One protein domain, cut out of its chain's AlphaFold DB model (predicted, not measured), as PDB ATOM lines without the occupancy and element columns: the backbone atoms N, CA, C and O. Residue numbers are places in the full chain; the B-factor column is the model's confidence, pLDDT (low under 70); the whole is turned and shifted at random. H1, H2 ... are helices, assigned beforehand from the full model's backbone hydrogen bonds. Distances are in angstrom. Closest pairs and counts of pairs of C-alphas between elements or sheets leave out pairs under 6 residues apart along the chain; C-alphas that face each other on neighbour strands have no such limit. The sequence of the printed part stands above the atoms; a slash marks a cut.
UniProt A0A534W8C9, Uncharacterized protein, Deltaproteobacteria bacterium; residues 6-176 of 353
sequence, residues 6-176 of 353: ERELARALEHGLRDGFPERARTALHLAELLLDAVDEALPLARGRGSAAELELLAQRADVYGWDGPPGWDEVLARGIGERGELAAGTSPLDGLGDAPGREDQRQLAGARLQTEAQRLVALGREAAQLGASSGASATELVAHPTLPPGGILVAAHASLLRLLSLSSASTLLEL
ATOM      1  N   GLU A   6     -36.664 -32.500 -72.271       83.50
ATOM      2  CA  GLU A   6     -35.457 -32.662 -73.079       83.50
ATOM      3  C   GLU A   6     -35.802 -33.200 -74.472       83.50
ATOM      4  O   GLU A   6     -35.274 -32.732 -75.473       83.50
ATOM      5  N   ARG A   7     -36.748 -34.144 -74.571       85.25
ATOM      6  CA  ARG A   7     -37.182 -34.728 -75.853       85.25
ATOM      7  C   ARG A   7     -38.038 -33.773 -76.671       85.25
ATOM      8  O   ARG A   7     -38.010 -33.818 -77.900       85.25
ATOM      9  N   GLU A   8     -38.830 -32.936 -76.009       83.12
ATOM     10  CA  GLU A   8     -39.611 -31.902 -76.685       83.12
ATOM     11  C   GLU A   8     -38.692 -30.848 -77.304       83.12
ATOM     12  O   GLU A   8     -38.803 -30.568 -78.500       83.12
ATOM     13  N   LEU A   9     -37.728 -30.356 -76.524       82.56
ATOM     14  CA  LEU A   9     -36.709 -29.434 -77.004       82.56
ATOM     15  C   LEU A   9     -35.811 -30.082 -78.071       82.56
ATOM     16  O   LEU A   9     -35.538 -29.458 -79.091       82.56
ATOM     17  N   ALA A  10     -35.422 -31.350 -77.914       86.88
ATOM     18  CA  ALA A  10     -34.609 -32.067 -78.897       86.88
ATOM     19  C   ALA A  10     -35.258 -32.092 -80.288       86.88
ATOM     20  O   ALA A  10     -34.585 -31.834 -81.281       86.88
ATOM     21  N   ARG A  11     -36.576 -32.329 -80.378       85.75
ATOM     22  CA  ARG A  11     -37.305 -32.290 -81.661       85.75
ATOM     23  C   ARG A  11     -37.245 -30.916 -82.323       85.75
ATOM     24  O   ARG A  11     -37.151 -30.816 -83.545       85.75
ATOM     25  N   ALA A  12     -37.284 -29.852 -81.528       81.06
ATOM     26  CA  ALA A  12     -37.127 -28.497 -82.035       81.06
ATOM     27  C   ALA A  12     -35.693 -28.223 -82.510       81.06
ATOM     28  O   ALA A  12     -35.491 -27.706 -83.610       81.06
ATOM     29  N   LEU A  13     -34.698 -28.615 -81.712       82.50
ATOM     30  CA  LEU A  13     -33.281 -28.409 -82.011       82.50
ATOM     31  C   LEU A  13     -32.783 -29.267 -83.178       82.50
ATOM     32  O   LEU A  13     -31.864 -28.852 -83.881       82.50
ATOM     33  N   GLU A  14     -33.412 -30.414 -83.448       88.19
ATOM     34  CA  GLU A  14     -33.104 -31.253 -84.608       88.19
ATOM     35  C   GLU A  14     -33.215 -30.459 -85.919       88.19
ATOM     36  O   GLU A  14     -32.344 -30.574 -86.784       88.19
ATOM     37  N   HIS A  15     -34.210 -29.572 -86.031       83.00
ATOM     38  CA  HIS A  15     -34.386 -28.675 -87.179       83.00
ATOM     39  C   HIS A  15     -33.273 -27.619 -87.295       83.00
ATOM     40  O   HIS A  15     -33.057 -27.067 -88.370       83.00
ATOM     41  N   GLY A  16     -32.549 -27.345 -86.206       83.50
ATOM     42  CA  GLY A  16     -31.361 -26.489 -86.200       83.50
ATOM     43  C   GLY A  16     -30.096 -27.177 -86.698       83.50
ATOM     44  O   GLY A  16     -29.115 -26.491 -86.994       83.50
ATOM     45  N   LEU A  17     -30.115 -28.504 -86.834       86.06
ATOM     46  CA  LEU A  17     -29.034 -29.286 -87.427       86.06
ATOM     47  C   LEU A  17     -29.282 -29.512 -88.927       86.06
ATOM     48  O   LEU A  17     -30.428 -29.590 -89.366       86.06
ATOM     49  N   ARG A  18     -28.212 -29.635 -89.721       87.00
ATOM     50  CA  ARG A  18     -28.280 -29.908 -91.165       87.00
ATOM     51  C   ARG A  18     -28.912 -31.267 -91.439       87.00
ATOM     52  O   ARG A  18     -28.670 -32.247 -90.731       87.00
ATOM     53  N   ASP A  19     -29.650 -31.337 -92.541       83.94
ATOM     54  CA  ASP A  19     -30.160 -32.603 -93.050       83.94
ATOM     55  C   ASP A  19     -29.001 -33.547 -93.399       83.94
ATOM     56  O   ASP A  19     -28.040 -33.165 -94.068       83.94
ATOM     57  N   GLY A  20     -29.085 -34.789 -92.916       82.56
ATOM     58  CA  GLY A  20     -28.049 -35.807 -93.116       82.56
ATOM     59  C   GLY A  20     -26.861 -35.740 -92.150       82.56
ATOM     60  O   GLY A  20     -25.921 -36.512 -92.325       82.56
ATOM     61  N   PHE A  21     -26.882 -34.867 -91.132       85.00
ATOM     62  CA  PHE A  21     -25.856 -34.876 -90.087       85.00
ATOM     63  C   PHE A  21     -25.840 -36.231 -89.340       85.00
ATOM     64  O   PHE A  21     -26.913 -36.723 -88.967       85.00
ATOM     65  N   PRO A  22     -24.672 -36.869 -89.132       81.81
ATOM     66  CA  PRO A  22     -24.589 -38.145 -88.421       81.81
ATOM     67  C   PRO A  22     -25.192 -38.054 -87.018       81.81
ATOM     68  O   PRO A  22     -24.992 -37.070 -86.318       81.81
ATOM     69  N   GLU A  23     -25.954 -39.075 -86.618       83.88
ATOM     70  CA  GLU A  23     -26.583 -39.158 -85.289       83.88
ATOM     71  C   GLU A  23     -27.473 -37.949 -84.909       83.88
ATOM     72  O   GLU A  23     -27.772 -37.763 -83.733       83.88
ATOM     73  N   ARG A  24     -27.979 -37.178 -85.891       84.50
ATOM     74  CA  ARG A  24     -28.736 -35.915 -85.720       84.50
ATOM     75  C   ARG A  24     -29.707 -35.884 -84.535       84.50
ATOM     76  O   ARG A  24     -29.653 -34.958 -83.734       84.50
ATOM     77  N   ALA A  25     -30.578 -36.886 -84.403       86.00
ATOM     78  CA  ALA A  25     -31.562 -36.945 -83.318       86.00
ATOM     79  C   ALA A  25     -30.913 -37.157 -81.937       86.00
ATOM     80  O   ALA A  25     -31.335 -36.561 -80.948       86.00
ATOM     81  N   ARG A  26     -29.857 -37.979 -81.865       84.62
ATOM     82  CA  ARG A  26     -29.072 -38.179 -80.640       84.62
ATOM     83  C   ARG A  26     -28.307 -36.905 -80.296       84.62
ATOM     84  O   ARG A  26     -28.358 -36.486 -79.147       84.62
ATOM     85  N   THR A  27     -27.655 -36.267 -81.269       82.06
ATOM     86  CA  THR A  27     -26.989 -34.967 -81.087       82.06
ATOM     87  C   THR A  27     -27.976 -33.931 -80.553       82.06
ATOM     88  O   THR A  27     -27.702 -33.301 -79.539       82.06
ATOM     89  N   ALA A  28     -29.154 -33.796 -81.166       84.75
ATOM     90  CA  ALA A  28     -30.172 -32.840 -80.736       84.75
ATOM     91  C   ALA A  28     -30.649 -33.073 -79.292       84.75
ATOM     92  O   ALA A  28     -30.900 -32.104 -78.579       84.75
ATOM     93  N   LEU A  29     -30.734 -34.332 -78.846       85.38
ATOM     94  CA  LEU A  29     -31.058 -34.659 -77.456       85.38
ATOM     95  C   LEU A  29     -29.974 -34.189 -76.479       85.38
ATOM     96  O   LEU A  29     -30.306 -33.519 -75.509       85.38
ATOM     97  N   HIS A  30     -28.697 -34.451 -76.771       79.75
ATOM     98  CA  HIS A  30     -27.596 -33.985 -75.916       79.75
ATOM     99  C   HIS A  30     -27.536 -32.451 -75.867       79.75
ATOM    100  O   HIS A  30     -27.313 -31.869 -74.811       79.75
ATOM    101  N   LEU A  31     -27.797 -31.775 -76.994       80.94
ATOM    102  CA  LEU A  31     -27.870 -30.311 -77.032       80.94
ATOM    103  C   LEU A  31     -29.040 -29.758 -76.216       80.94
ATOM    104  O   LEU A  31     -28.905 -28.705 -75.599       80.94
ATOM    105  N   ALA A  32     -30.179 -30.454 -76.211       83.38
ATOM    106  CA  ALA A  32     -31.328 -30.080 -75.399       83.38
ATOM    107  C   ALA A  32     -31.032 -30.223 -73.901       83.38
ATOM    108  O   ALA A  32     -31.306 -29.292 -73.149       83.38
ATOM    109  N   GLU A  33     -30.446 -31.350 -73.487       83.31
ATOM    110  CA  GLU A  33     -30.017 -31.600 -72.105       83.31
ATOM    111  C   GLU A  33     -29.029 -30.523 -71.642       83.31
ATOM    112  O   GLU A  33     -29.272 -29.845 -70.646       83.31
ATOM    113  N   LEU A  34     -27.990 -30.263 -72.440       79.12
ATOM    114  CA  LEU A  34     -27.004 -29.220 -72.171       79.12
ATOM    115  C   LEU A  34     -27.628 -27.830 -72.021       79.12
ATOM    116  O   LEU A  34     -27.281 -27.079 -71.110       79.12
ATOM    117  N   LEU A  35     -28.516 -27.452 -72.942       82.56
ATOM    118  CA  LEU A  35     -29.142 -26.136 -72.909       82.56
ATOM    119  C   LEU A  35     -30.027 -25.976 -71.670       82.56
ATOM    120  O   LEU A  35     -30.024 -24.905 -71.067       82.56
ATOM    121  N   LEU A  36     -30.770 -27.017 -71.289       84.69
ATOM    122  CA  LEU A  36     -31.620 -27.000 -70.099       84.69
ATOM    123  C   LEU A  36     -30.786 -26.911 -68.822       84.69
ATOM    124  O   LEU A  36     -31.037 -26.017 -68.016       84.69
ATOM    125  N   ASP A  37     -29.743 -27.730 -68.700       83.44
ATOM    126  CA  ASP A  37     -28.798 -27.671 -67.584       83.44
ATOM    127  C   ASP A  37     -28.174 -26.266 -67.464       83.44
ATOM    128  O   ASP A  37     -28.171 -25.654 -66.393       83.44
ATOM    129  N   ALA A  38     -27.715 -25.695 -68.584       82.88
ATOM    130  CA  ALA A  38     -27.139 -24.351 -68.628       82.88
ATOM    131  C   ALA A  38     -28.136 -23.247 -68.249       82.88
ATOM    132  O   ALA A  38     -27.770 -22.287 -67.567       82.88
ATOM    133  N   VAL A  39     -29.395 -23.374 -68.669       88.19
ATOM    134  CA  VAL A  39     -30.465 -22.451 -68.277       88.19
ATOM    135  C   VAL A  39     -30.760 -22.568 -66.784       88.19
ATOM    136  O   VAL A  39     -30.905 -21.535 -66.126       88.19
ATOM    137  N   ASP A  40     -30.812 -23.781 -66.240       87.50
ATOM    138  CA  ASP A  40     -31.106 -24.024 -64.829       87.50
ATOM    139  C   ASP A  40     -30.057 -23.389 -63.908       87.50
ATOM    140  O   ASP A  40     -30.423 -22.697 -62.952       87.50
ATOM    141  N   GLU A  41     -28.772 -23.487 -64.248       85.06
ATOM    142  CA  GLU A  41     -27.706 -22.814 -63.490       85.06
ATOM    143  C   GLU A  41     -27.639 -21.298 -63.743       85.06
ATOM    144  O   GLU A  41     -27.255 -20.518 -62.865       85.06
ATOM    145  N   ALA A  42     -28.060 -20.824 -64.920       87.88
ATOM    146  CA  ALA A  42     -28.127 -19.393 -65.215       87.88
ATOM    147  C   ALA A  42     -29.328 -18.692 -64.550       87.88
ATOM    148  O   ALA A  42     -29.287 -17.480 -64.313       87.88
ATOM    149  N   LEU A  43     -30.403 -19.413 -64.217       90.12
ATOM    150  CA  LEU A  43     -31.633 -18.842 -63.652       90.12
ATOM    151  C   LEU A  43     -31.425 -18.076 -62.330       90.12
ATOM    152  O   LEU A  43     -31.971 -16.971 -62.203       90.12
ATOM    153  N   PRO A  44     -30.676 -18.594 -61.333       88.88
ATOM    154  CA  PRO A  44     -30.314 -17.827 -60.145       88.88
ATOM    155  C   PRO A  44     -29.583 -16.527 -60.502       88.88
ATOM    156  O   PRO A  44     -29.983 -15.459 -60.026       88.88
ATOM    157  N   LEU A  45     -28.585 -16.605 -61.388       88.50
ATOM    158  CA  LEU A  45     -27.730 -15.478 -61.780       88.50
ATOM    159  C   LEU A  45     -28.514 -14.389 -62.502       88.50
ATOM    160  O   LEU A  45     -28.378 -13.210 -62.178       88.50
ATOM    161  N   ALA A  46     -29.429 -14.772 -63.391       89.81
ATOM    162  CA  ALA A  46     -30.322 -13.845 -64.080       89.81
ATOM    163  C   ALA A  46     -31.187 -13.021 -63.101       89.81
ATOM    164  O   ALA A  46     -31.539 -11.867 -63.372       89.81
ATOM    165  N   ARG A  47     -31.499 -13.593 -61.928       89.12
ATOM    166  CA  ARG A  47     -32.246 -12.954 -60.831       89.12
ATOM    167  C   ARG A  47     -31.347 -12.194 -59.844       89.12
ATOM    168  O   ARG A  47     -31.849 -11.749 -58.811       89.12
ATOM    169  N   GLY A  48     -30.053 -12.059 -60.137       83.81
ATOM    170  CA  GLY A  48     -29.069 -11.412 -59.266       83.81
ATOM    171  C   GLY A  48     -28.747 -12.229 -58.011       83.81
ATOM    172  O   GLY A  48     -28.469 -11.660 -56.958       83.81
ATOM    173  N   ARG A  49     -28.870 -13.559 -58.080       82.00
ATOM    174  CA  ARG A  49     -28.610 -14.500 -56.979       82.00
ATOM    175  C   ARG A  49     -27.658 -15.605 -57.452       82.00
ATOM    176  O   ARG A  49     -27.485 -15.799 -58.643       82.00
ATOM    177  N   GLY A  50     -27.099 -16.385 -56.531       76.25
ATOM    178  CA  GLY A  50     -26.243 -17.529 -56.882       76.25
ATOM    179  C   GLY A  50     -24.786 -17.151 -57.154       76.25
ATOM    180  O   GLY A  50     -24.362 -16.036 -56.862       76.25
ATOM    181  N   SER A  51     -24.016 -18.115 -57.658       73.81
ATOM    182  CA  SER A  51     -22.588 -17.985 -57.962       73.81
ATOM    183  C   SER A  51     -22.322 -18.510 -59.365       73.81
ATOM    184  O   SER A  51     -22.925 -19.494 -59.784       73.81
ATOM    185  N   ALA A  52     -21.399 -17.870 -60.078       73.31
ATOM    186  CA  ALA A  52     -21.001 -18.303 -61.410       73.31
ATOM    187  C   ALA A  52     -20.139 -19.584 -61.392       73.31
ATOM    188  O   ALA A  52     -19.890 -20.167 -62.446       73.31
ATOM    189  N   ALA A  53     -19.719 -20.057 -60.210       70.44
ATOM    190  CA  ALA A  53     -18.906 -21.261 -60.063       70.44
ATOM    191  C   ALA A  53     -19.587 -22.518 -60.636       70.44
ATOM    192  O   ALA A  53     -18.914 -23.325 -61.269       70.44
ATOM    193  N   GLU A  54     -20.904 -22.667 -60.466       68.25
ATOM    194  CA  GLU A  54     -21.651 -23.843 -60.946       68.25
ATOM    195  C   GLU A  54     -21.749 -23.889 -62.484       68.25
ATOM    196  O   GLU A  54     -21.695 -24.965 -63.076       68.25
ATOM    197  N   LEU A  55     -21.746 -22.731 -63.163       69.44
ATOM    198  CA  LEU A  55     -21.670 -22.670 -64.631       69.44
ATOM    199  C   LEU A  55     -20.349 -23.237 -65.170       69.44
ATOM    200  O   LEU A  55     -20.321 -23.834 -66.244       69.44
ATOM    201  N   GLU A  56     -19.247 -23.088 -64.430       68.00
ATOM    202  CA  GLU A  56     -17.973 -23.703 -64.817       68.00
ATOM    203  C   GLU A  56     -17.977 -25.225 -64.633       68.00
ATOM    204  O   GLU A  56     -17.278 -25.932 -65.364       68.00
ATOM    205  N   LEU A  57     -18.752 -25.738 -63.671       66.38
ATOM    206  CA  LEU A  57     -18.961 -27.178 -63.480       66.38
ATOM    207  C   LEU A  57     -19.794 -27.747 -64.619       66.38
ATOM    208  O   LEU A  57     -19.480 -28.816 -65.133       66.38
ATOM    209  N   LEU A  58     -20.814 -27.013 -65.067       63.22
ATOM    210  CA  LEU A  58     -21.576 -27.399 -66.246       63.22
ATOM    211  C   LEU A  58     -20.707 -27.524 -67.482       63.22
ATOM    212  O   LEU A  58     -20.815 -28.535 -68.153       63.22
ATOM    213  N   ALA A  59     -19.810 -26.579 -67.769       59.56
ATOM    214  CA  ALA A  59     -18.926 -26.703 -68.932       59.56
ATOM    215  C   ALA A  59     -18.046 -27.969 -68.913       59.56
ATOM    216  O   ALA A  59     -17.644 -28.434 -69.975       59.56
ATOM    217  N   GLN A  60     -17.786 -28.531 -67.726       56.03
ATOM    218  CA  GLN A  60     -17.091 -29.809 -67.549       56.03
ATOM    219  C   GLN A  60     -18.038 -31.008 -67.642       56.03
ATOM    220  O   GLN A  60     -17.754 -31.949 -68.371       56.03
ATOM    221  N   ARG A  61     -19.163 -30.985 -66.912       51.16
ATOM    222  CA  ARG A  61     -20.161 -32.073 -66.884       51.16
ATOM    223  C   ARG A  61     -20.839 -32.279 -68.227       51.16
ATOM    224  O   ARG A  61     -21.185 -33.401 -68.573       51.16
ATOM    225  N   ALA A  62     -21.042 -31.183 -68.938       43.62
ATOM    226  CA  ALA A  62     -21.632 -31.160 -70.254       43.62
ATOM    227  C   ALA A  62     -20.751 -31.807 -71.310       43.62
ATOM    228  O   ALA A  62     -21.250 -32.078 -72.396       43.62
ATOM    229  N   ASP A  63     -19.457 -31.970 -71.029       47.56
ATOM    230  CA  ASP A  63     -18.502 -32.527 -71.968       47.56
ATOM    231  C   ASP A  63     -18.689 -31.967 -73.388       47.56
ATOM    232  O   ASP A  63     -18.525 -32.659 -74.387       47.56
ATOM    233  N   VAL A  64     -19.049 -30.675 -73.489       45.81
ATOM    234  CA  VAL A  64     -19.299 -29.988 -74.772       45.81
ATOM    235  C   VAL A  64     -18.065 -30.109 -75.671       45.81
ATOM    236  O   VAL A  64     -18.138 -29.973 -76.887       45.81
ATOM    237  N   TYR A  65     -16.920 -30.393 -75.054       46.78
ATOM    238  CA  TYR A  65     -15.599 -30.366 -75.643       46.78
ATOM    239  C   TYR A  65     -14.746 -31.616 -75.400       46.78
ATOM    240  O   TYR A  65     -13.726 -31.756 -76.068       46.78
ATOM    241  N   GLY A  66     -15.113 -32.503 -74.472       44.09
ATOM    242  CA  GLY A  66     -14.522 -33.843 -74.366       44.09
ATOM    243  C   GLY A  66     -15.489 -34.952 -74.786       44.09
ATOM    244  O   GLY A  66     -15.153 -36.110 -74.579       44.09
ATOM    245  N   TRP A  67     -16.630 -34.579 -75.393       45.38
ATOM    246  CA  TRP A  67     -17.726 -35.417 -75.883       45.38
ATOM    247  C   TRP A  67     -17.305 -36.881 -76.077       45.38
ATOM    248  O   TRP A  67     -16.762 -37.252 -77.119       45.38
ATOM    249  N   ASP A  68     -17.602 -37.733 -75.092       41.12
ATOM    250  CA  ASP A  68     -17.464 -39.193 -75.201       41.12
ATOM    251  C   ASP A  68     -18.565 -39.766 -76.132       41.12
ATOM    252  O   ASP A  68     -19.490 -40.485 -75.741       41.12
ATOM    253  N   GLY A  69     -18.513 -39.389 -77.412       47.94
ATOM    254  CA  GLY A  69     -19.467 -39.770 -78.450       47.94
ATOM    255  C   GLY A  69     -19.313 -38.940 -79.736       47.94
ATOM    256  O   GLY A  69     -19.060 -37.747 -79.680       47.94
ATOM    257  N   PRO A  70     -19.465 -39.526 -80.929       47.53
ATOM    258  CA  PRO A  70     -19.510 -38.750 -82.159       47.53
ATOM    259  C   PRO A  70     -20.904 -38.137 -82.377       47.53
ATOM    260  O   PRO A  70     -21.903 -38.816 -82.117       47.53
ATOM    261  N   PRO A  71     -21.005 -36.910 -82.925       61.09
ATOM    262  CA  PRO A  71     -19.935 -35.955 -83.262       61.09
ATOM    263  C   PRO A  71     -19.735 -34.841 -82.210       61.09
ATOM    264  O   PRO A  71     -20.714 -34.322 -81.683       61.09
ATOM    265  N   GLY A  72     -18.482 -34.429 -81.973       67.31
ATOM    266  CA  GLY A  72     -18.104 -33.350 -81.044       67.31
ATOM    267  C   GLY A  72     -18.635 -31.959 -81.430       67.31
ATOM    268  O   GLY A  72     -19.097 -31.734 -82.554       67.31
ATOM    269  N   TRP A  73     -18.580 -30.986 -80.511       73.00
ATOM    270  CA  TRP A  73     -19.137 -29.649 -80.765       73.00
ATOM    271  C   TRP A  73     -18.383 -28.863 -81.846       73.00
ATOM    272  O   TRP A  73     -18.998 -28.085 -82.570       73.00
ATOM    273  N   ASP A  74     -17.081 -29.085 -82.027       69.19
ATOM    274  CA  ASP A  74     -16.327 -28.590 -83.184       69.19
ATOM    275  C   ASP A  74     -16.931 -29.080 -84.508       69.19
ATOM    276  O   ASP A  74     -17.104 -28.289 -85.436       69.19
ATOM    277  N   GLU A  75     -17.332 -30.350 -84.587       74.88
ATOM    278  CA  GLU A  75     -17.978 -30.923 -85.765       74.88
ATOM    279  C   GLU A  75     -19.412 -30.398 -85.940       74.88
ATOM    280  O   GLU A  75     -19.821 -30.069 -87.062       74.88
ATOM    281  N   VAL A  76     -20.158 -30.217 -84.845       77.56
ATOM    282  CA  VAL A  76     -21.467 -29.549 -84.880       77.56
ATOM    283  C   VAL A  76     -21.324 -28.114 -85.403       77.56
ATOM    284  O   VAL A  76     -22.029 -27.729 -86.338       77.56
ATOM    285  N   LEU A  77     -20.372 -27.332 -84.892       74.75
ATOM    286  CA  LEU A  77     -20.104 -25.966 -85.349       74.75
ATOM    287  C   LEU A  77     -19.593 -25.913 -86.792       74.75
ATOM    288  O   LEU A  77     -19.986 -25.021 -87.542       74.75
ATOM    289  N   ALA A  78     -18.726 -26.831 -87.206       75.00
ATOM    290  CA  ALA A  78     -18.144 -26.806 -88.543       75.00
ATOM    291  C   ALA A  78     -19.129 -27.295 -89.615       75.00
ATOM    292  O   ALA A  78     -19.143 -26.790 -90.742       75.00
ATOM    293  N   ARG A  79     -19.941 -28.309 -89.292       77.75
ATOM    294  CA  ARG A  79     -20.707 -29.077 -90.287       77.75
ATOM    295  C   ARG A  79     -22.144 -29.371 -89.885       77.75
ATOM    296  O   ARG A  79     -22.950 -29.609 -90.779       77.75
ATOM    297  N   GLY A  80     -22.463 -29.356 -88.595       78.06
ATOM    298  CA  GLY A  80     -23.766 -29.759 -88.072       78.06
ATOM    299  C   GLY A  80     -24.828 -28.668 -88.048       78.06
ATOM    300  O   GLY A  80     -25.987 -28.994 -88.254       78.06
ATOM    301  N   ILE A  81     -24.491 -27.390 -87.854       85.06
ATOM    302  CA  ILE A  81     -25.512 -26.329 -87.778       85.06
ATOM    303  C   ILE A  81     -26.118 -26.014 -89.160       85.06
ATOM    304  O   ILE A  81     -25.393 -25.782 -90.136       85.06
ATOM    305  N   GLY A  82     -27.451 -25.974 -89.211       82.38
ATOM    306  CA  GLY A  82     -28.271 -25.533 -90.339       82.38
ATOM    307  C   GLY A  82     -28.277 -24.013 -90.527       82.38
ATOM    308  O   GLY A  82     -27.246 -23.351 -90.403       82.38
ATOM    309  N   GLU A  83     -29.437 -23.447 -90.861       83.88
ATOM    310  CA  GLU A  83     -29.581 -22.000 -91.040       83.88
ATOM    311  C   GLU A  83     -29.372 -21.254 -89.710       83.88
ATOM    312  O   GLU A  83     -29.998 -21.574 -88.696       83.88
ATOM    313  N   ARG A  84     -28.466 -20.265 -89.715       84.12
ATOM    314  CA  ARG A  84     -28.087 -19.484 -88.524       84.12
ATOM    315  C   ARG A  84     -28.709 -18.093 -88.462       84.12
ATOM    316  O   ARG A  84     -28.874 -17.561 -87.371       84.12
ATOM    317  N   GLY A  85     -29.062 -17.520 -89.611       83.25
ATOM    318  CA  GLY A  85     -29.373 -16.096 -89.703       83.25
ATOM    319  C   GLY A  85     -28.159 -15.218 -89.370       83.25
ATOM    320  O   GLY A  85     -27.050 -15.712 -89.154       83.25
ATOM    321  N   GLU A  86     -28.369 -13.905 -89.350       85.31
ATOM    322  CA  GLU A  86     -27.349 -12.944 -88.925       85.31
ATOM    323  C   GLU A  86     -27.372 -12.805 -87.400       85.31
ATOM    324  O   GLU A  86     -28.384 -12.418 -86.814       85.31
ATOM    325  N   LEU A  87     -26.249 -13.111 -86.747       88.50
ATOM    326  CA  LEU A  87     -26.095 -12.941 -85.306       88.50
ATOM    327  C   LEU A  87     -25.374 -11.629 -85.004       88.50
ATOM    328  O   LEU A  87     -24.315 -11.327 -85.556       88.50
ATOM    329  N   ALA A  88     -25.932 -10.852 -84.078       88.88
ATOM    330  CA  ALA A  88     -25.246  -9.683 -83.556       88.88
ATOM    331  C   ALA A  88     -24.045 -10.122 -82.706       88.88
ATOM    332  O   ALA A  88     -24.183 -10.917 -81.775       88.88
ATOM    333  N   ALA A  89     -22.874  -9.560 -83.003       89.62
ATOM    334  CA  ALA A  89     -21.664  -9.833 -82.249       89.62
ATOM    335  C   ALA A  89     -21.774  -9.229 -80.838       89.62
ATOM    336  O   ALA A  89     -21.689  -8.010 -80.666       89.62
ATOM    337  N   GLY A  90     -21.926 -10.068 -79.817       86.56
ATOM    338  CA  GLY A  90     -22.076  -9.627 -78.432       86.56
ATOM    339  C   GLY A  90     -20.831  -8.914 -77.897       86.56
ATOM    340  O   GLY A  90     -19.751  -8.951 -78.493       86.56
ATOM    341  N   THR A  91     -20.974  -8.235 -76.765       88.75
ATOM    342  CA  THR A  91     -19.886  -7.472 -76.139       88.75
ATOM    343  C   THR A  91     -18.754  -8.381 -75.659       88.75
ATOM    344  O   THR A  91     -18.987  -9.547 -75.325       88.75
ATOM    345  N   SER A  92     -17.527  -7.845 -75.601       90.50
ATOM    346  CA  SER A  92     -16.430  -8.542 -74.921       90.50
ATOM    347  C   SER A  92     -16.747  -8.613 -73.423       90.50
ATOM    348  O   SER A  92     -17.066  -7.578 -72.827       90.50
ATOM    349  N   PRO A  93     -16.676  -9.796 -72.791       92.00
ATOM    350  CA  PRO A  93     -16.978  -9.917 -71.373       92.00
ATOM    351  C   PRO A  93     -15.905  -9.281 -70.485       92.00
ATOM    352  O   PRO A  93     -16.215  -8.798 -69.394       92.00
ATOM    353  N   LEU A  94     -14.658  -9.240 -70.962       93.69
ATOM    354  CA  LEU A  94     -13.492  -8.855 -70.171       93.69
ATOM    355  C   LEU A  94     -13.019  -7.425 -70.439       93.69
ATOM    356  O   LEU A  94     -12.425  -6.810 -69.556       93.69
ATOM    357  N   ASP A  95     -13.294  -6.867 -71.618       92.31
ATOM    358  CA  ASP A  95     -12.825  -5.522 -71.965       92.31
ATOM    359  C   ASP A  95     -13.350  -4.466 -70.985       92.31
ATOM    360  O   ASP A  95     -14.538  -4.411 -70.649       92.31
ATOM    361  N   GLY A  96     -12.438  -3.632 -70.490       91.38
ATOM    362  CA  GLY A  96     -12.736  -2.573 -69.532       91.38
ATOM    363  C   GLY A  96     -13.135  -3.042 -68.132       91.38
ATOM    364  O   GLY A  96     -13.499  -2.194 -67.324       91.38
ATOM    365  N   LEU A  97     -13.055  -4.340 -67.793       93.12
ATOM    366  CA  LEU A  97     -13.258  -4.771 -66.397       93.12
ATOM    367  C   LEU A  97     -12.271  -4.083 -65.448       93.12
ATOM    368  O   LEU A  97     -12.616  -3.778 -64.314       93.12
ATOM    369  N   GLY A  98     -11.058  -3.821 -65.927       90.69
ATOM    370  CA  GLY A  98      -9.985  -3.178 -65.189       90.69
ATOM    371  C   GLY A  98     -10.111  -1.663 -65.006       90.69
ATOM    372  O   GLY A  98      -9.356  -1.101 -64.210       90.69
ATOM    373  N   ASP A  99     -11.040  -1.011 -65.714       89.88
ATOM    374  CA  ASP A  99     -11.235   0.450 -65.675       89.88
ATOM    375  C   ASP A  99     -11.669   0.939 -64.296       89.88
ATOM    376  O   ASP A  99     -11.273   2.006 -63.825       89.88
ATOM    377  N   ALA A 100     -12.479   0.119 -63.625       85.62
ATOM    378  CA  ALA A 100     -13.024   0.470 -62.337       85.62
ATOM    379  C   ALA A 100     -11.884   0.612 -61.295       85.62
ATOM    380  O   ALA A 100     -10.962  -0.218 -61.244       85.62
ATOM    381  N   PRO A 101     -11.895   1.683 -60.477       78.12
ATOM    382  CA  PRO A 101     -10.723   2.106 -59.714       78.12
ATOM    383  C   PRO A 101     -10.385   1.165 -58.551       78.12
ATOM    384  O   PRO A 101      -9.208   1.058 -58.190       78.12
ATOM    385  N   GLY A 102     -11.379   0.470 -57.989       88.25
ATOM    386  CA  GLY A 102     -11.207  -0.484 -56.896       88.25
ATOM    387  C   GLY A 102     -11.696  -1.894 -57.227       88.25
ATOM    388  O   GLY A 102     -12.573  -2.088 -58.064       88.25
ATOM    389  N   ARG A 103     -11.164  -2.889 -56.502       90.06
ATOM    390  CA  ARG A 103     -11.573  -4.304 -56.588       90.06
ATOM    391  C   ARG A 103     -13.088  -4.483 -56.481       90.06
ATOM    392  O   ARG A 103     -13.673  -5.284 -57.201       90.06
ATOM    393  N   GLU A 104     -13.706  -3.741 -55.565       92.38
ATOM    394  CA  GLU A 104     -15.146  -3.802 -55.330       92.38
ATOM    395  C   GLU A 104     -15.939  -3.344 -56.555       92.38
ATOM    396  O   GLU A 104     -16.881  -4.016 -56.964       92.38
ATOM    397  N   ASP A 105     -15.515  -2.251 -57.186       93.25
ATOM    398  CA  ASP A 105     -16.163  -1.728 -58.387       93.25
ATOM    399  C   ASP A 105     -15.981  -2.695 -59.570       93.25
ATOM    400  O   ASP A 105     -16.924  -2.963 -60.315       93.25
ATOM    401  N   GLN A 106     -14.787  -3.290 -59.703       93.88
ATOM    402  CA  GLN A 106     -14.507  -4.333 -60.699       93.88
ATOM    403  C   GLN A 106     -15.414  -5.557 -60.483       93.88
ATOM    404  O   GLN A 106     -15.974  -6.097 -61.440       93.88
ATOM    405  N   ARG A 107     -15.615  -5.972 -59.224       92.69
ATOM    406  CA  ARG A 107     -16.511  -7.072 -58.842       92.69
ATOM    407  C   ARG A 107     -17.967  -6.761 -59.178       92.69
ATOM    408  O   ARG A 107     -18.655  -7.612 -59.734       92.69
ATOM    409  N   GLN A 108     -18.436  -5.551 -58.878       92.62
ATOM    410  CA  GLN A 108     -19.797  -5.120 -59.208       92.62
ATOM    411  C   GLN A 108     -20.030  -5.090 -60.721       92.62
ATOM    412  O   GLN A 108     -21.057  -5.582 -61.191       92.62
ATOM    413  N   LEU A 109     -19.061  -4.588 -61.494       94.31
ATOM    414  CA  LEU A 109     -19.124  -4.587 -62.955       94.31
ATOM    415  C   LEU A 109     -19.157  -6.013 -63.526       94.31
ATOM    416  O   LEU A 109     -19.991  -6.307 -64.384       94.31
ATOM    417  N   ALA A 110     -18.295  -6.908 -63.034       92.81
ATOM    418  CA  ALA A 110     -18.300  -8.315 -63.428       92.81
ATOM    419  C   ALA A 110     -19.641  -8.992 -63.090       92.81
ATOM    420  O   ALA A 110     -20.217  -9.666 -63.942       92.81
ATOM    421  N   GLY A 111     -20.187  -8.745 -61.894       92.19
ATOM    422  CA  GLY A 111     -21.491  -9.257 -61.462       92.19
ATOM    423  C   GLY A 111     -22.658  -8.760 -62.325       92.19
ATOM    424  O   GLY A 111     -23.515  -9.549 -62.721       92.19
ATOM    425  N   ALA A 112     -22.671  -7.476 -62.690       93.44
ATOM    426  CA  ALA A 112     -23.681  -6.913 -63.589       93.44
ATOM    427  C   ALA A 112     -23.612  -7.521 -65.002       93.44
ATOM    428  O   ALA A 112     -24.648  -7.824 -65.605       93.44
ATOM    429  N   ARG A 113     -22.400  -7.751 -65.526       94.56
ATOM    430  CA  ARG A 113     -22.197  -8.427 -66.818       94.56
ATOM    431  C   ARG A 113     -22.631  -9.892 -66.763       94.56
ATOM    432  O   ARG A 113     -23.330 -10.333 -67.669       94.56
ATOM    433  N   LEU A 114     -22.295 -10.611 -65.686       92.44
ATOM    434  CA  LEU A 114     -22.760 -11.982 -65.436       92.44
ATOM    435  C   LEU A 114     -24.282 -12.067 -65.450       92.44
ATOM    436  O   LEU A 114     -24.847 -12.897 -66.155       92.44
ATOM    437  N   GLN A 115     -24.949 -11.184 -64.707       93.81
ATOM    438  CA  GLN A 115     -26.406 -11.146 -64.658       93.81
ATOM    439  C   GLN A 115     -27.014 -10.877 -66.040       93.81
ATOM    440  O   GLN A 115     -27.974 -11.544 -66.425       93.81
ATOM    441  N   THR A 116     -26.456  -9.920 -66.785       95.25
ATOM    442  CA  THR A 116     -26.930  -9.562 -68.130       95.25
ATOM    443  C   THR A 116     -26.797 -10.740 -69.097       95.25
ATOM    444  O   THR A 116     -27.746 -11.072 -69.806       95.25
ATOM    445  N   GLU A 117     -25.651 -11.419 -69.098       94.75
ATOM    446  CA  GLU A 117     -25.432 -12.565 -69.982       94.75
ATOM    447  C   GLU A 117     -26.276 -13.780 -69.559       94.75
ATOM    448  O   GLU A 117     -26.835 -14.468 -70.408       94.75
ATOM    449  N   ALA A 118     -26.482 -13.999 -68.257       93.31
ATOM    450  CA  ALA A 118     -27.376 -15.044 -67.760       93.31
ATOM    451  C   ALA A 118     -28.832 -14.802 -68.190       93.31
ATOM    452  O   ALA A 118     -29.533 -15.732 -68.589       93.31
ATOM    453  N   GLN A 119     -29.293 -13.546 -68.167       94.81
ATOM    454  CA  GLN A 119     -30.609 -13.177 -68.695       94.81
ATOM    455  C   GLN A 119     -30.726 -13.477 -70.192       94.81
ATOM    456  O   GLN A 119     -31.771 -13.969 -70.625       94.81
ATOM    457  N   ARG A 120     -29.661 -13.230 -70.966       93.56
ATOM    458  CA  ARG A 120     -29.604 -13.565 -72.394       93.56
ATOM    459  C   ARG A 120     -29.700 -15.073 -72.626       93.56
ATOM    460  O   ARG A 120     -30.533 -15.489 -73.426       93.56
ATOM    461  N   LEU A 121     -28.929 -15.888 -71.904       92.06
ATOM    462  CA  LEU A 121     -28.995 -17.349 -72.026       92.06
ATOM    463  C   LEU A 121     -30.392 -17.891 -71.683       92.06
ATOM    464  O   LEU A 121     -30.947 -18.691 -72.432       92.06
ATOM    465  N   VAL A 122     -31.008 -17.401 -70.602       91.81
ATOM    466  CA  VAL A 122     -32.381 -17.778 -70.220       91.81
ATOM    467  C   VAL A 122     -33.395 -17.376 -71.297       91.81
ATOM    468  O   VAL A 122     -34.337 -18.125 -71.562       91.81
ATOM    469  N   ALA A 123     -33.236 -16.207 -71.924       91.88
ATOM    470  CA  ALA A 123     -34.098 -15.783 -73.025       91.88
ATOM    471  C   ALA A 123     -33.956 -16.708 -74.246       91.88
ATOM    472  O   ALA A 123     -34.967 -17.171 -74.768       91.88
ATOM    473  N   LEU A 124     -32.724 -17.061 -74.623       90.62
ATOM    474  CA  LEU A 124     -32.442 -17.995 -75.718       90.62
ATOM    475  C   LEU A 124     -33.005 -19.395 -75.444       90.62
ATOM    476  O   LEU A 124     -33.594 -19.999 -76.335       90.62
ATOM    477  N   GLY A 125     -32.910 -19.887 -74.205       88.25
ATOM    478  CA  GLY A 125     -33.543 -21.142 -73.795       88.25
ATOM    479  C   GLY A 125     -35.071 -21.115 -73.928       88.25
ATOM    480  O   GLY A 125     -35.676 -22.087 -74.377       88.25
ATOM    481  N   ARG A 126     -35.711 -19.981 -73.607       88.38
ATOM    482  CA  ARG A 126     -37.158 -19.799 -73.822       88.38
ATOM    483  C   ARG A 126     -37.520 -19.765 -75.303       88.38
ATOM    484  O   ARG A 126     -38.511 -20.387 -75.674       88.38
ATOM    485  N   GLU A 127     -36.742 -19.070 -76.132       86.88
ATOM    486  CA  GLU A 127     -36.935 -19.070 -77.590       86.88
ATOM    487  C   GLU A 127     -36.773 -20.485 -78.165       86.88
ATOM    488  O   GLU A 127     -37.610 -20.932 -78.947       86.88
ATOM    489  N   ALA A 128     -35.772 -21.241 -77.703       84.25
ATOM    490  CA  ALA A 128     -35.569 -22.631 -78.104       84.25
ATOM    491  C   ALA A 128     -36.762 -23.528 -77.722       84.25
ATOM    492  O   ALA A 128     -37.212 -24.338 -78.529       84.25
ATOM    493  N   ALA A 129     -37.329 -23.355 -76.523       80.00
ATOM    494  CA  ALA A 129     -38.513 -24.099 -76.090       80.00
ATOM    495  C   ALA A 129     -39.777 -23.738 -76.900       80.00
ATOM    496  O   ALA A 129     -40.614 -24.602 -77.165       80.00
ATOM    497  N   GLN A 130     -39.915 -22.481 -77.338       79.06
ATOM    498  CA  GLN A 130     -41.051 -22.037 -78.159       79.06
ATOM    499  C   GLN A 130     -41.093 -22.722 -79.529       79.06
ATOM    500  O   GLN A 130     -42.188 -23.000 -80.027       79.06
ATOM    501  N   LEU A 131     -39.934 -23.070 -80.097       74.19
ATOM    502  CA  LEU A 131     -39.854 -23.862 -81.328       74.19
ATOM    503  C   LEU A 131     -40.561 -25.224 -81.185       74.19
ATOM    504  O   LEU A 131     -41.242 -25.663 -82.111       74.19
ATOM    505  N   GLY A 132     -40.455 -25.876 -80.018       62.72
ATOM    506  CA  GLY A 132     -41.106 -27.166 -79.743       62.72
ATOM    507  C   GLY A 132     -42.630 -27.058 -79.661       62.72
ATOM    508  O   GLY A 132     -43.350 -27.881 -80.236       62.72
ATOM    509  N   ALA A 133     -43.123 -25.982 -79.041       58.62
ATOM    510  CA  ALA A 133     -44.550 -25.729 -78.832       58.62
ATOM    511  C   ALA A 133     -45.310 -25.331 -80.118       58.62
ATOM    512  O   ALA A 133     -46.510 -25.593 -80.232       58.62
ATOM    513  N   SER A 134     -44.631 -24.745 -81.112       54.22
ATOM    514  CA  SER A 134     -45.236 -24.327 -82.394       54.22
ATOM    515  C   SER A 134     -45.635 -25.473 -83.342       54.22
ATOM    516  O   SER A 134     -46.218 -25.232 -84.397       54.22
ATOM    517  N   SER A 135     -45.397 -26.728 -82.954       49.66
ATOM    518  CA  SER A 135     -45.711 -27.935 -83.739       49.66
ATOM    519  C   SER A 135     -47.202 -28.327 -83.740       49.66
ATOM    520  O   SER A 135     -47.597 -29.275 -84.422       49.66
ATOM    521  N   GLY A 136     -48.046 -27.645 -82.953       46.19
ATOM    522  CA  GLY A 136     -49.481 -27.921 -82.827       46.19
ATOM    523  C   GLY A 136     -50.358 -26.963 -83.640       46.19
ATOM    524  O   GLY A 136     -50.250 -25.748 -83.508       46.19
ATOM    525  N   ALA A 137     -51.308 -27.509 -84.409       41.09
ATOM    526  CA  ALA A 137     -52.189 -26.803 -85.356       41.09
ATOM    527  C   ALA A 137     -53.131 -25.710 -84.777       41.09
ATOM    528  O   ALA A 137     -53.989 -25.215 -85.502       41.09
ATOM    529  N   SER A 138     -53.006 -25.323 -83.501       46.69
ATOM    530  CA  SER A 138     -53.785 -24.224 -82.894       46.69
ATOM    531  C   SER A 138     -52.940 -23.110 -82.256       46.69
ATOM    532  O   SER A 138     -53.499 -22.173 -81.696       46.69
ATOM    533  N   ALA A 139     -51.607 -23.171 -82.351       42.41
ATOM    534  CA  ALA A 139     -50.703 -22.186 -81.744       42.41
ATOM    535  C   ALA A 139     -50.331 -21.016 -82.681       42.41
ATOM    536  O   ALA A 139     -49.363 -20.303 -82.431       42.41
ATOM    537  N   THR A 140     -51.083 -20.804 -83.762       41.06
ATOM    538  CA  THR A 140     -50.760 -19.823 -84.808       41.06
ATOM    539  C   THR A 140     -51.027 -18.361 -84.437       41.06
ATOM    540  O   THR A 140     -50.708 -17.493 -85.240       41.06
ATOM    541  N   GLU A 141     -51.584 -18.048 -83.260       42.31
ATOM    542  CA  GLU A 141     -52.046 -16.673 -82.971       42.31
ATOM    543  C   GLU A 141     -51.476 -15.997 -81.712       42.31
ATOM    544  O   GLU A 141     -51.820 -14.845 -81.460       42.31
ATOM    545  N   LEU A 142     -50.571 -16.615 -80.937       42.59
ATOM    546  CA  LEU A 142     -50.045 -15.968 -79.712       42.59
ATOM    547  C   LEU A 142     -48.548 -16.144 -79.412       42.59
ATOM    548  O   LEU A 142     -48.080 -15.621 -78.400       42.59
ATOM    549  N   VAL A 143     -47.772 -16.827 -80.254       47.50
ATOM    550  CA  VAL A 143     -46.334 -17.012 -80.004       47.50
ATOM    551  C   VAL A 143     -45.558 -16.015 -80.858       47.50
ATOM    552  O   VAL A 143     -45.656 -16.041 -82.081       47.50
ATOM    553  N   ALA A 144     -44.822 -15.106 -80.210       53.94
ATOM    554  CA  ALA A 144     -43.861 -14.243 -80.889       53.94
ATOM    555  C   ALA A 144     -42.974 -15.117 -81.787       53.94
ATOM    556  O   ALA A 144     -42.427 -16.115 -81.319       53.94
ATOM    557  N   HIS A 145     -42.882 -14.786 -83.076       58.94
ATOM    558  CA  HIS A 145     -42.003 -15.516 -83.981       58.94
ATOM    559  C   HIS A 145     -40.576 -15.503 -83.407       58.94
ATOM    560  O   HIS A 145     -40.129 -14.434 -82.976       58.94
ATOM    561  N   PRO A 146     -39.881 -16.656 -83.365       66.00
ATOM    562  CA  PRO A 146     -38.514 -16.718 -82.863       66.00
ATOM    563  C   PRO A 146     -37.651 -15.710 -83.626       66.00
ATOM    564  O   PRO A 146     -37.790 -15.560 -84.842       66.00
ATOM    565  N   THR A 147     -36.791 -14.988 -82.906       78.62
ATOM    566  CA  THR A 147     -36.001 -13.898 -83.506       78.62
ATOM    567  C   THR A 147     -34.878 -14.417 -84.399       78.62
ATOM    568  O   THR A 147     -34.375 -13.696 -85.261       78.62
ATOM    569  N   LEU A 148     -34.516 -15.687 -84.211       83.06
ATOM    570  CA  LEU A 148     -33.472 -16.405 -84.921       83.06
ATOM    571  C   LEU A 148     -33.999 -17.760 -85.414       83.06
ATOM    572  O   LEU A 148     -34.864 -18.361 -84.770       83.06
ATOM    573  N   PRO A 149     -33.457 -18.295 -86.522       85.44
ATOM    574  CA  PRO A 149     -33.716 -19.676 -86.905       85.44
ATOM    575  C   PRO A 149     -33.151 -20.647 -85.845       85.44
ATOM    576  O   PRO A 149     -32.254 -20.271 -85.083       85.44
ATOM    577  N   PRO A 150     -33.604 -21.915 -85.804       82.75
ATOM    578  CA  PRO A 150     -33.181 -22.877 -84.780       82.75
ATOM    579  C   PRO A 150     -31.657 -23.054 -84.671       82.75
ATOM    580  O   PRO A 150     -31.116 -23.109 -83.567       82.75
ATOM    581  N   GLY A 151     -30.943 -23.072 -85.803       84.56
ATOM    582  CA  GLY A 151     -29.479 -23.126 -85.813       84.56
ATOM    583  C   GLY A 151     -28.829 -21.857 -85.249       84.56
ATOM    584  O   GLY A 151     -27.790 -21.932 -84.599       84.56
ATOM    585  N   GLY A 152     -29.462 -20.697 -85.443       89.81
ATOM    586  CA  GLY A 152     -29.035 -19.417 -84.874       89.81
ATOM    587  C   GLY A 152     -29.192 -19.373 -83.359       89.81
ATOM    588  O   GLY A 152     -28.274 -18.943 -82.666       89.81
ATOM    589  N   ILE A 153     -30.312 -19.885 -82.836       88.25
ATOM    590  CA  ILE A 153     -30.566 -19.982 -81.390       88.25
ATOM    591  C   ILE A 153     -29.514 -20.871 -80.715       88.25
ATOM    592  O   ILE A 153     -28.962 -20.478 -79.689       88.25
ATOM    593  N   LEU A 154     -29.180 -22.020 -81.314       85.25
ATOM    594  CA  LEU A 154     -28.127 -22.914 -80.814       85.25
ATOM    595  C   LEU A 154     -26.768 -22.211 -80.719       85.25
ATOM    596  O   LEU A 154     -26.109 -22.256 -79.680       85.25
ATOM    597  N   VAL A 155     -26.359 -21.533 -81.794       89.06
ATOM    598  CA  VAL A 155     -25.077 -20.817 -81.840       89.06
ATOM    599  C   VAL A 155     -25.060 -19.657 -80.845       89.06
ATOM    600  O   VAL A 155     -24.084 -19.491 -80.118       89.06
ATOM    601  N   ALA A 156     -26.143 -18.883 -80.758       91.69
ATOM    602  CA  ALA A 156     -26.259 -17.777 -79.815       91.69
ATOM    603  C   ALA A 156     -26.232 -18.253 -78.354       91.69
ATOM    604  O   ALA A 156     -25.569 -17.629 -77.525       91.69
ATOM    605  N   ALA A 157     -26.919 -19.355 -78.033       89.56
ATOM    606  CA  ALA A 157     -26.943 -19.920 -76.685       89.56
ATOM    607  C   ALA A 157     -25.557 -20.420 -76.277       89.56
ATOM    608  O   ALA A 157     -25.081 -20.114 -75.185       89.56
ATOM    609  N   HIS A 158     -24.862 -21.099 -77.187       87.31
ATOM    610  CA  HIS A 158     -23.508 -21.566 -76.935       87.31
ATOM    611  C   HIS A 158     -22.501 -20.412 -76.790       87.31
ATOM    612  O   HIS A 158     -21.690 -20.404 -75.862       87.31
ATOM    613  N   ALA A 159     -22.576 -19.388 -77.646       90.88
ATOM    614  CA  ALA A 159     -21.764 -18.182 -77.496       90.88
ATOM    615  C   ALA A 159     -22.049 -17.470 -76.159       90.88
ATOM    616  O   ALA A 159     -21.134 -16.938 -75.533       90.88
ATOM    617  N   SER A 160     -23.302 -17.484 -75.695       91.81
ATOM    618  CA  SER A 160     -23.691 -16.924 -74.397       91.81
ATOM    619  C   SER A 160     -23.118 -17.719 -73.219       91.81
ATOM    620  O   SER A 160     -22.537 -17.134 -72.303       91.81
ATOM    621  N   LEU A 161     -23.157 -19.054 -73.289       88.75
ATOM    622  CA  LEU A 161     -22.509 -19.932 -72.313       88.75
ATOM    623  C   LEU A 161     -20.996 -19.670 -72.238       88.75
ATOM    624  O   LEU A 161     -20.454 -19.494 -71.153       88.75
ATOM    625  N   LEU A 162     -20.314 -19.552 -73.378       88.88
ATOM    626  CA  LEU A 162     -18.889 -19.211 -73.427       88.88
ATOM    627  C   LEU A 162     -18.566 -17.866 -72.762       88.88
ATOM    628  O   LEU A 162     -17.566 -17.744 -72.051       88.88
ATOM    629  N   ARG A 163     -19.409 -16.847 -72.956       92.12
ATOM    630  CA  ARG A 163     -19.244 -15.560 -72.266       92.12
ATOM    631  C   ARG A 163     -19.454 -15.677 -70.766       92.12
ATOM    632  O   ARG A 163     -18.707 -15.064 -70.010       92.12
ATOM    633  N   LEU A 164     -20.437 -16.462 -70.338       90.62
ATOM    634  CA  LEU A 164     -20.667 -16.747 -68.927       90.62
ATOM    635  C   LEU A 164     -19.471 -17.455 -68.287       90.62
ATOM    636  O   LEU A 164     -19.068 -17.070 -67.194       90.62
ATOM    637  N   LEU A 165     -18.848 -18.411 -68.984       87.56
ATOM    638  CA  LEU A 165     -17.611 -19.056 -68.533       87.56
ATOM    639  C   LEU A 165     -16.460 -18.057 -68.420       87.56
ATOM    640  O   LEU A 165     -15.778 -18.014 -67.400       87.56
ATOM    641  N   SER A 166     -16.296 -17.200 -69.430       90.44
ATOM    642  CA  SER A 166     -15.305 -16.121 -69.415       90.44
ATOM    643  C   SER A 166     -15.478 -15.198 -68.202       90.44
ATOM    644  O   SER A 166     -14.530 -14.948 -67.453       90.44
ATOM    645  N   LEU A 167     -16.708 -14.739 -67.965       91.75
ATOM    646  CA  LEU A 167     -17.040 -13.870 -66.841       91.75
ATOM    647  C   LEU A 167     -16.895 -14.571 -65.498       91.75
ATOM    648  O   LEU A 167     -16.394 -13.947 -64.574       91.75
ATOM    649  N   SER A 168     -17.302 -15.834 -65.386       88.12
ATOM    650  CA  SER A 168     -17.188 -16.618 -64.152       88.12
ATOM    651  C   SER A 168     -15.731 -16.785 -63.729       88.12
ATOM    652  O   SER A 168     -15.355 -16.527 -62.581       88.12
ATOM    653  N   SER A 169     -14.878 -17.113 -64.699       86.19
ATOM    654  CA  SER A 169     -13.449 -17.276 -64.484       86.19
ATOM    655  C   SER A 169     -12.798 -15.969 -64.036       86.19
ATOM    656  O   SER A 169     -12.043 -15.959 -63.063       86.19
ATOM    657  N   ALA A 170     -13.136 -14.844 -64.670       88.50
ATOM    658  CA  ALA A 170     -12.625 -13.538 -64.264       88.50
ATOM    659  C   ALA A 170     -13.225 -13.030 -62.937       88.50
ATOM    660  O   ALA A 170     -12.493 -12.477 -62.114       88.50
ATOM    661  N   SER A 171     -14.527 -13.220 -62.694       88.06
ATOM    662  CA  SER A 171     -15.202 -12.745 -61.478       88.06
ATOM    663  C   SER A 171     -14.710 -13.490 -60.245       88.06
ATOM    664  O   SER A 171     -14.488 -12.867 -59.212       88.06
ATOM    665  N   THR A 172     -14.422 -14.788 -60.363       86.31
ATOM    666  CA  THR A 172     -13.866 -15.597 -59.270       86.31
ATOM    667  C   THR A 172     -12.556 -15.002 -58.737       86.31
ATOM    668  O   THR A 172     -12.342 -14.949 -57.525       86.31
ATOM    669  N   LEU A 173     -11.696 -14.472 -59.619       88.38
ATOM    670  CA  LEU A 173     -10.442 -13.810 -59.229       88.38
ATOM    671  C   LEU A 173     -10.658 -12.495 -58.460       88.38
ATOM    672  O   LEU A 173      -9.742 -12.038 -57.771       88.38
ATOM    673  N   LEU A 174     -11.842 -11.887 -58.568       89.19
ATOM    674  CA  LEU A 174     -12.262 -10.671 -57.863       89.19
ATOM    675  C   LEU A 174     -13.079 -10.977 -56.594       89.19
ATOM    676  O   LEU A 174     -13.013 -10.234 -55.614       89.19
ATOM    677  N   GLU A 175     -13.843 -12.067 -56.596       88.19
ATOM    678  CA  GLU A 175     -14.706 -12.494 -55.491       88.19
ATOM    679  C   GLU A 175     -13.922 -13.121 -54.337       88.19
ATOM    680  O   GLU A 175     -14.234 -12.868 -53.171       88.19
ATOM    681  N   LEU A 176     -12.899 -13.920 -54.651       88.31
ATOM    682  CA  LEU A 176     -12.076 -14.574 -53.639       88.31
ATOM    683  C   LEU A 176     -11.207 -13.557 -52.880       88.31
ATOM    684  O   LEU A 176     -10.852 -12.515 -53.441       88.31
TER     685      LEU A 176
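Overview. This is residues 6 to 176 of the 353 residues of an uncharacterized protein of Deltaproteobacteria bacterium (UniProt A0A534W8C9). Helices H5 and H6 lie side by side as a hairpin, with H2 slanting against H5: an up-and-down bundle, each running against the one before. H1 crosses one end. The printed part, 171 residues with six named helices, is all helix and compact, with radius of gyration of the C-alphas 16.9 A and spans 54 by 40 by 27 A.

Arrangement. Find H1, residues 6 to 14; it touches H2, residues 24 to 46, closest at C-alphas 10 and 29, 4.6 A. H3, residues 53 to 61, makes a hairpin with H2; H4, residues 73 to 80, touches no helix. H5, residues 103 to 133, touches H6, residues 150 to 175, at a shallow tilt of 22 degrees. In H1 and H4 every O i to N i+4 pair is within hydrogen-bond range.

Along the chain. H5 runs 45.2 A from C-alpha 103 at (-11.573, -4.304, -56.588) to C-alpha 133 at (-44.550, -25.729, -78.832); H6 ends with C-alpha 175 at (-14.706, -12.494, -55.491).

Size, cuts and confidence. The printed part has no cut; pLDDT is under 70 at residues 54 to 72, 74 and 132 to 146.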